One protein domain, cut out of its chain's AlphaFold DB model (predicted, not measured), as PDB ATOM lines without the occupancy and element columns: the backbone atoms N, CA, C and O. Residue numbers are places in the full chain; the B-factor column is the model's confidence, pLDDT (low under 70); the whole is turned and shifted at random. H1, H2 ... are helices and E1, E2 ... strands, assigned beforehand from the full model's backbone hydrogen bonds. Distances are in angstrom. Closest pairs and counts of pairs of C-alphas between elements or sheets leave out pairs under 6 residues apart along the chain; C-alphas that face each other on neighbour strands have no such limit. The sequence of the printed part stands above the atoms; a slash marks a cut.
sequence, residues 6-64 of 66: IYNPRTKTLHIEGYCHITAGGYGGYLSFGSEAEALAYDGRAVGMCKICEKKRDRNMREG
ATOM      1  N   ILE A   6     -43.329  34.888 -38.349       89.81
ATOM      2  CA  ILE A   6     -44.017  34.453 -39.559       89.81
ATOM      3  C   ILE A   6     -43.009  33.770 -40.461       89.81
ATOM      4  O   ILE A   6     -42.061  34.376 -40.950       89.81
ATOM      5  N   TYR A   7     -43.210  32.484 -40.665       88.56
ATOM      6  CA  TYR A   7     -42.324  31.617 -41.404       88.56
ATOM      7  C   TYR A   7     -42.823  31.414 -42.825       88.56
ATOM      8  O   TYR A   7     -43.956  30.983 -43.048       88.56
ATOM      9  N   ASN A   8     -41.946  31.679 -43.784       87.75
ATOM     10  CA  ASN A   8     -42.166  31.343 -45.175       87.75
ATOM     11  C   ASN A   8     -41.533  29.971 -45.478       87.75
ATOM     12  O   ASN A   8     -40.311  29.904 -45.657       87.75
ATOM     13  N   PRO A   9     -42.328  28.891 -45.602       83.12
ATOM     14  CA  PRO A   9     -41.798  27.561 -45.898       83.12
ATOM     15  C   PRO A   9     -41.172  27.463 -47.296       83.12
ATOM     16  O   PRO A   9     -40.327  26.601 -47.521       83.12
ATOM     17  N   ARG A  10     -41.524  28.355 -48.238       83.50
ATOM     18  CA  ARG A  10     -40.936  28.357 -49.589       83.50
ATOM     19  C   ARG A  10     -39.487  28.827 -49.593       83.50
ATOM     20  O   ARG A  10     -38.663  28.248 -50.290       83.50
ATOM     21  N   THR A  11     -39.179  29.883 -48.843       83.06
ATOM     22  CA  THR A  11     -37.828  30.476 -48.792       83.06
ATOM     23  C   THR A  11     -37.059  30.092 -47.532       83.06
ATOM     24  O   THR A  11     -35.939  30.562 -47.336       83.06
ATOM     25  N   LYS A  12     -37.663  29.277 -46.656       85.50
ATOM     26  CA  LYS A  12     -37.136  28.921 -45.331       85.50
ATOM     27  C   LYS A  12     -36.737  30.149 -44.516       85.50
ATOM     28  O   LYS A  12     -35.725  30.155 -43.815       85.50
ATOM     29  N   THR A  13     -37.508  31.225 -44.668       88.25
ATOM     30  CA  THR A  13     -37.195  32.526 -44.075       88.25
ATOM     31  C   THR A  13     -38.170  32.854 -42.960       88.25
ATOM     32  O   THR A  13     -39.385  32.796 -43.156       88.25
ATOM     33  N   LEU A  14     -37.638  33.231 -41.803       89.38
ATOM     34  CA  LEU A  14     -38.411  33.703 -40.666       89.38
ATOM     35  C   LEU A  14     -38.507  35.231 -40.681       89.38
ATOM     36  O   LEU A  14     -37.514  35.943 -40.830       89.38
ATOM     37  N   HIS A  15     -39.718  35.737 -40.521       89.88
ATOM     38  CA  HIS A  15     -40.046  37.152 -40.457       89.88
ATOM     39  C   HIS A  15     -40.642  37.491 -39.092       89.88
ATOM     40  O   HIS A  15     -41.160  36.618 -38.400       89.88
ATOM     41  N   ILE A  16     -40.583  38.765 -38.710       88.38
ATOM     42  CA  ILE A  16     -41.249  39.285 -37.514       88.38
ATOM     43  C   ILE A  16     -42.382  40.204 -37.971       88.38
ATOM     44  O   ILE A  16     -42.154  41.112 -38.775       88.38
ATOM     45  N   GLU A  17     -43.589  39.977 -37.456       86.31
ATOM     46  CA  GLU A  17     -44.767  40.785 -37.772       86.31
ATOM     47  C   GLU A  17     -44.507  42.271 -37.447       86.31
ATOM     48  O   GLU A  17     -44.066  42.624 -36.352       86.31
ATOM     49  N   GLY A  18     -44.714  43.151 -38.432       83.56
ATOM     50  CA  GLY A  18     -44.491  44.599 -38.300       83.56
ATOM     51  C   GLY A  18     -43.036  45.057 -38.488       83.56
ATOM     52  O   GLY A  18     -42.734  46.257 -38.424       83.56
ATOM     53  N   TYR A  19     -42.098  44.138 -38.743       85.56
ATOM     54  CA  TYR A  19     -40.692  44.501 -38.945       85.56
ATOM     55  C   TYR A  19     -40.333  44.707 -40.415       85.56
ATOM     56  O   TYR A  19     -39.449  45.517 -40.702       85.56
ATOM     57  N   CYS A  20     -41.023  44.044 -41.348       86.31
ATOM     58  CA  CYS A  20     -40.792  44.209 -42.784       86.31
ATOM     59  C   CYS A  20     -42.091  44.401 -43.586       86.31
ATOM     60  O   CYS A  20     -43.180  44.046 -43.154       86.31
ATOM     61  N   HIS A  21     -41.987  44.929 -44.805       81.50
ATOM     62  CA  HIS A  21     -43.146  45.109 -45.692       81.50
ATOM     63  C   HIS A  21     -43.728  43.776 -46.194       81.50
ATOM     64  O   HIS A  21     -44.911  43.703 -46.500       81.50
ATOM     65  N   ILE A  22     -42.920  42.708 -46.233       76.12
ATOM     66  CA  ILE A  22     -43.389  41.348 -46.555       76.12
ATOM     67  C   ILE A  22     -44.445  40.915 -45.536       76.12
ATOM     68  O   ILE A  22     -45.360  40.177 -45.874       76.12
ATOM     69  N   THR A  23     -44.350  41.448 -44.311       72.81
ATOM     70  CA  THR A  23     -45.340  41.242 -43.261       72.81
ATOM     71  C   THR A  23     -46.619  42.091 -43.364       72.81
ATOM     72  O   THR A  23     -47.530  41.972 -42.553       72.81
ATOM     73  N   ALA A  24     -46.734  42.950 -44.374       69.81
ATOM     74  CA  ALA A  24     -47.902  43.815 -44.548       69.81
ATOM     75  C   ALA A  24     -48.902  43.296 -45.598       69.81
ATOM     76  O   ALA A  24     -50.081  43.631 -45.532       69.81
ATOM     77  N   GLY A  25     -48.455  42.485 -46.564       60.75
ATOM     78  CA  GLY A  25     -49.299  41.927 -47.624       60.75
ATOM     79  C   GLY A  25     -49.657  40.477 -47.321       60.75
ATOM     80  O   GLY A  25     -48.762  39.645 -47.264       60.75
ATOM     81  N   GLY A  26     -50.947  40.201 -47.107       58.09
ATOM     82  CA  GLY A  26     -51.512  38.919 -46.664       58.09
ATOM     83  C   GLY A  26     -50.734  37.654 -47.057       58.09
ATOM     84  O   GLY A  26     -50.408  37.409 -48.216       58.09
ATOM     85  N   TYR A  27     -50.470  36.821 -46.053       66.06
ATOM     86  CA  TYR A  27     -49.552  35.695 -46.148       66.06
ATOM     87  C   TYR A  27     -50.219  34.405 -46.613       66.06
ATOM     88  O   TYR A  27     -50.428  33.475 -45.831       66.06
ATOM     89  N   GLY A  28     -50.546  34.322 -47.898       65.75
ATOM     90  CA  GLY A  28     -51.003  33.064 -48.486       65.75
ATOM     91  C   GLY A  28     -49.950  31.960 -48.308       65.75
ATOM     92  O   GLY A  28     -48.965  31.921 -49.041       65.75
ATOM     93  N   GLY A  29     -50.158  31.068 -47.334       75.56
ATOM     94  CA  GLY A  29     -49.310  29.898 -47.082       75.56
ATOM     95  C   GLY A  29     -48.109  30.112 -46.155       75.56
ATOM     96  O   GLY A  29     -47.210  29.272 -46.162       75.56
ATOM     97  N   TYR A  30     -48.048  31.204 -45.381       85.88
ATOM     98  CA  TYR A  30     -47.007  31.355 -44.350       85.88
ATOM     99  C   TYR A  30     -47.556  30.895 -43.002       85.88
ATOM    100  O   TYR A  30     -48.754  30.995 -42.737       85.88
ATOM    101  N   LEU A  31     -46.669  30.410 -42.142       87.31
ATOM    102  CA  LEU A  31     -47.025  29.901 -40.823       87.31
ATOM    103  C   LEU A  31     -46.683  30.937 -39.763       87.31
ATOM    104  O   LEU A  31     -45.575  31.463 -39.748       87.31
ATOM    105  N   SER A  32     -47.623  31.241 -38.875       86.94
ATOM    106  CA  SER A  32     -47.377  32.142 -37.752       86.94
ATOM    107  C   SER A  32     -47.044  31.365 -36.484       86.94
ATOM    108  O   SER A  32     -47.769  30.438 -36.132       86.94
ATOM    109  N   PHE A  33     -46.014  31.806 -35.773       88.00
ATOM    110  CA  PHE A  33     -45.518  31.221 -34.533       88.00
ATOM    111  C   PHE A  33     -45.456  32.276 -33.424       88.00
ATOM    112  O   PHE A  33     -45.261  33.468 -33.690       88.00
ATOM    113  N   GLY A  34     -45.608  31.833 -32.176       85.50
ATOM    114  CA  GLY A  34     -45.456  32.690 -30.996       85.50
ATOM    115  C   GLY A  34     -43.996  32.928 -30.609       85.50
ATOM    116  O   GLY A  34     -43.693  33.889 -29.906       85.50
ATOM    117  N   SER A  35     -43.083  32.081 -31.088       84.62
ATOM    118  CA  SER A  35     -41.661  32.144 -30.764       84.62
ATOM    119  C   SER A  35     -40.762  31.694 -31.921       84.62
ATOM    120  O   SER A  35     -41.168  30.939 -32.806       84.62
ATOM    121  N   GLU A  36     -39.502  32.137 -31.892       84.38
ATOM    122  CA  GLU A  36     -38.460  31.670 -32.819       84.38
ATOM    123  C   GLU A  36     -38.184  30.167 -32.645       84.38
ATOM    124  O   GLU A  36     -37.981  29.456 -33.626       84.38
ATOM    125  N   ALA A  37     -38.237  29.675 -31.403       83.50
ATOM    126  CA  ALA A  37     -38.011  28.271 -31.072       83.50
ATOM    127  C   ALA A  37     -39.074  27.346 -31.684       83.50
ATOM    128  O   ALA A  37     -38.723  26.301 -32.226       83.50
ATOM    129  N   GLU A  38     -40.352  27.735 -31.659       86.81
ATOM    130  CA  GLU A  38     -41.417  26.973 -32.327       86.81
ATOM    131  C   GLU A  38     -41.212  26.919 -33.844       86.81
ATOM    132  O   GLU A  38     -41.359  25.859 -34.450       86.81
ATOM    133  N   ALA A  39     -40.813  28.037 -34.458       85.38
ATOM    134  CA  ALA A  39     -40.531  28.076 -35.890       85.38
ATOM    135  C   ALA A  39     -39.331  27.184 -36.273       85.38
ATOM    136  O   ALA A  39     -39.370  26.493 -37.292       85.38
ATOM    137  N   LEU A  40     -38.285  27.170 -35.441       84.00
ATOM    138  CA  LEU A  40     -37.118  26.290 -35.587       84.00
ATOM    139  C   LEU A  40     -37.489  24.811 -35.423       84.00
ATOM    140  O   LEU A  40     -37.061  23.977 -36.222       84.00
ATOM    141  N   ALA A  41     -38.296  24.490 -34.410       86.31
ATOM    142  CA  ALA A  41     -38.764  23.131 -34.150       86.31
ATOM    143  C   ALA A  41     -39.629  22.591 -35.299       86.31
ATOM    144  O   ALA A  41     -39.584  21.396 -35.582       86.31
ATOM    145  N   TYR A  42     -40.372  23.465 -35.985       85.19
ATOM    146  CA  TYR A  42     -41.222  23.089 -37.111       85.19
ATOM    147  C   TYR A  42     -40.431  22.688 -38.371       85.19
ATOM    148  O   TYR A  42     -40.737  21.659 -38.968       85.19
ATOM    149  N   ASP A  43     -39.422  23.463 -38.803       79.12
ATOM    150  CA  ASP A  43     -38.634  23.101 -40.006       79.12
ATOM    151  C   ASP A  43     -37.578  22.019 -39.712       79.12
ATOM    152  O   ASP A  43     -37.108  21.346 -40.629       79.12
ATOM    153  N   GLY A  44     -37.163  21.863 -38.447       70.19
ATOM    154  CA  GLY A  44     -36.131  20.901 -38.035       70.19
ATOM    155  C   GLY A  44     -34.723  21.216 -38.566       70.19
ATOM    156  O   GLY A  44     -33.788  20.441 -38.358       70.19
ATOM    157  N   ARG A  45     -34.550  22.352 -39.255       69.00
ATOM    158  CA  ARG A  45     -33.280  22.912 -39.741       69.00
ATOM    159  C   ARG A  45     -33.199  24.395 -39.378       69.00
ATOM    160  O   ARG A  45     -34.193  25.007 -39.003       69.00
ATOM    161  N   ALA A  46     -32.005  24.976 -39.499       70.50
ATOM    162  CA  ALA A  46     -31.793  26.401 -39.254       70.50
ATOM    163  C   ALA A  46     -32.710  27.250 -40.157       70.50
ATOM    164  O   ALA A  46     -32.492  27.331 -41.368       70.50
ATOM    165  N   VAL A  47     -33.735  27.876 -39.571       76.44
ATOM    166  CA  VAL A  47     -34.581  28.851 -40.270       76.44
ATOM    167  C   VAL A  47     -33.800  30.152 -40.425       76.44
ATOM    168  O   VAL A  47     -33.266  30.696 -39.458       76.44
ATOM    169  N   GLY A  48     -33.689  30.650 -41.655       83.00
ATOM    170  CA  GLY A  48     -32.954  31.882 -41.922       83.00
ATOM    171  C   GLY A  48     -33.784  33.089 -41.506       83.00
ATOM    172  O   GLY A  48     -34.845  33.326 -42.076       83.00
ATOM    173  N   MET A  49     -33.330  33.887 -40.544       86.69
ATOM    174  CA  MET A  49     -34.018  35.136 -40.211       86.69
ATOM    175  C   MET A  49     -33.912  36.128 -41.379       86.69
ATOM    176  O   MET A  49     -32.862  36.300 -42.004       86.69
ATOM    177  N   CYS A  50     -35.003  36.824 -41.686       89.38
ATOM    178  CA  CYS A  50     -34.991  37.899 -42.666       89.38
ATOM    179  C   CYS A  50     -34.028  39.001 -42.207       89.38
ATOM    180  O   CYS A  50     -34.240  39.596 -41.153       89.38
ATOM    181  N   LYS A  51     -33.034  39.355 -43.032       87.75
ATOM    182  CA  LYS A  51     -32.021  40.384 -42.710       87.75
ATOM    183  C   LYS A  51     -32.611  41.731 -42.269       87.75
ATOM    184  O   LYS A  51     -32.021  42.426 -41.450       87.75
ATOM    185  N   ILE A  52     -33.771  42.122 -42.807       89.38
ATOM    186  CA  ILE A  52     -34.466  43.358 -42.400       89.38
ATOM    187  C   ILE A  52     -35.039  43.203 -40.986       89.38
ATOM    188  O   ILE A  52     -34.873  44.092 -40.153       89.38
ATOM    189  N   CYS A  53     -35.681  42.064 -40.712       88.94
ATOM    190  CA  CYS A  53     -36.232  41.759 -39.394       88.94
ATOM    191  C   CYS A  53     -35.115  41.608 -38.356       88.94
ATOM    192  O   CYS A  53     -35.232  42.146 -37.264       88.94
ATOM    193  N   GLU A  54     -34.011  40.956 -38.718       88.75
ATOM    194  CA  GLU A  54     -32.821  40.807 -37.881       88.75
ATOM    195  C   GLU A  54     -32.221  42.165 -37.509       88.75
ATOM    196  O   GLU A  54     -32.077  42.456 -36.327       88.75
ATOM    197  N   LYS A  55     -31.965  43.044 -38.488       87.94
ATOM    198  CA  LYS A  55     -31.441  44.395 -38.223       87.94
ATOM    199  C   LYS A  55     -32.363  45.215 -37.331       87.94
ATOM    200  O   LYS A  55     -31.891  45.918 -36.445       87.94
ATOM    201  N   LYS A  56     -33.677  45.146 -37.559       86.62
ATOM    202  CA  LYS A  56     -34.649  45.881 -36.741       86.62
ATOM    203  C   LYS A  56     -34.764  45.278 -35.337       86.62
ATOM    204  O   LYS A  56     -34.905  46.034 -34.386       86.62
ATOM    205  N   ARG A  57     -34.624  43.953 -35.188       86.00
ATOM    206  CA  ARG A  57     -34.540  43.266 -33.886       86.00
ATOM    207  C   ARG A  57     -33.292  43.669 -33.122       86.00
ATOM    208  O   ARG A  57     -33.421  44.051 -31.969       86.00
ATOM    209  N   ASP A  58     -32.128  43.618 -33.759       85.75
ATOM    210  CA  ASP A  58     -30.854  44.029 -33.163       85.75
ATOM    211  C   ASP A  58     -30.896  45.508 -32.768       85.75
ATOM    212  O   ASP A  58     -30.569  45.850 -31.637       85.75
ATOM    213  N   ARG A  59     -31.434  46.374 -33.634       84.38
ATOM    214  CA  ARG A  59     -31.669  47.780 -33.304       84.38
ATOM    215  C   ARG A  59     -32.594  47.940 -32.092       84.38
ATOM    216  O   ARG A  59     -32.243  48.663 -31.173       84.38
ATOM    217  N   ASN A  60     -33.722  47.235 -32.050       79.06
ATOM    218  CA  ASN A  60     -34.669  47.319 -30.935       79.06
ATOM    219  C   ASN A  60     -34.115  46.708 -29.633       79.06
ATOM    220  O   ASN A  60     -34.474  47.157 -28.554       79.06
ATOM    221  N   MET A  61     -33.232  45.705 -29.717       74.00
ATOM    222  CA  MET A  61     -32.495  45.161 -28.570       74.00
ATOM    223  C   MET A  61     -31.430  46.142 -28.068       74.00
ATOM    224  O   MET A  61     -31.253  46.280 -26.863       74.00
ATOM    225  N   ARG A  62     -30.744  46.847 -28.973       71.06
ATOM    226  CA  ARG A  62     -29.744  47.871 -28.626       71.06
ATOM    227  C   ARG A  62     -30.370  49.159 -28.097       71.06
ATOM    228  O   ARG A  62     -29.795  49.790 -27.220       71.06
ATOM    229  N   GLU A  63     -31.533  49.545 -28.616       67.19
ATOM    230  CA  GLU A  63     -32.300  50.716 -28.165       67.19
ATOM    231  C   GLU A  63     -33.219  50.383 -26.968       67.19
ATOM    232  O   GLU A  63     -33.768  51.284 -26.346       67.19
ATOM    233  N   GLY A  64     -33.350  49.101 -26.603       55.12
ATOM    234  CA  GLY A  64     -34.259  48.570 -25.581       55.12
ATOM    235  C   GLY A  64     -33.654  48.364 -24.189       55.12
ATOM    236  O   GLY A  64     -33.971  47.374 -23.535       55.12
TER     237      GLY A  64
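AT A GLANCE: This is residues 6 to 64 of the 66 residues of an uncharacterized protein of Firmicutes bacterium CAG:176_59_8 (UniProt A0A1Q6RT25). A small three-stranded sheet has the short helix H1 over one face, while the longer helix H2 leads away from the edge at E2 and sticks out with its residues 58 to 63. Between E2 and E3 a long loop, residues 17 to 30, swings out. The printed part has 59 residues, with E1, E2, E3, H1 and H2 in that order along the chain; the sheet runs E2, E1, E3, antiparallel throughout, and the class is mixed, helices and strands. It is compact, with a radius of gyration of the C-alphas of 11.3 A and spans of 31 by 25 by 18 A.

HOW THE PARTS SIT: Begin at E1, residues 6 to 8, the inner strand. It forms a hairpin with E2, residues 13 to 16; look for N 6 and O 15, 2.8 A apart, within hydrogen-bond range. On its other side is E3, residues 31 to 33, antiparallel to it at 146 degrees, with N 7 and O 31 at 2.7 A. H1, residues 36 to 43, is on the sheet at a height of 9.0 A; its closest C-alpha to E3 is that of Ala 39, 6.1 A from Phe 33. H2, residues 51 to 63, only grazes the sheet; the C-alphas of Ile 16 and Cys 53 are closest, 5.9 A. In H1 and H2 every O i to N i+4 pair is within hydrogen-bond range.

IN THESE COORDINATES: Find C-alpha 6 at (-44.017, 34.453, -39.559), where E1 begins its 6.7 A. E2 spans 10.3 A, E3 6.6 A and H1 11.2 A. H2 runs 17.8 A to C-alpha 63 at (-32.300, 50.716, -28.165).

THE WHOLE: The C-alphas of Gly 29 and Glu 63 are farthest apart, 32.9 A. The printed part has no cut, and E2 to E3 is a long link. Confidence is under 70 at residues 24 to 28, 45, and 63 to 64.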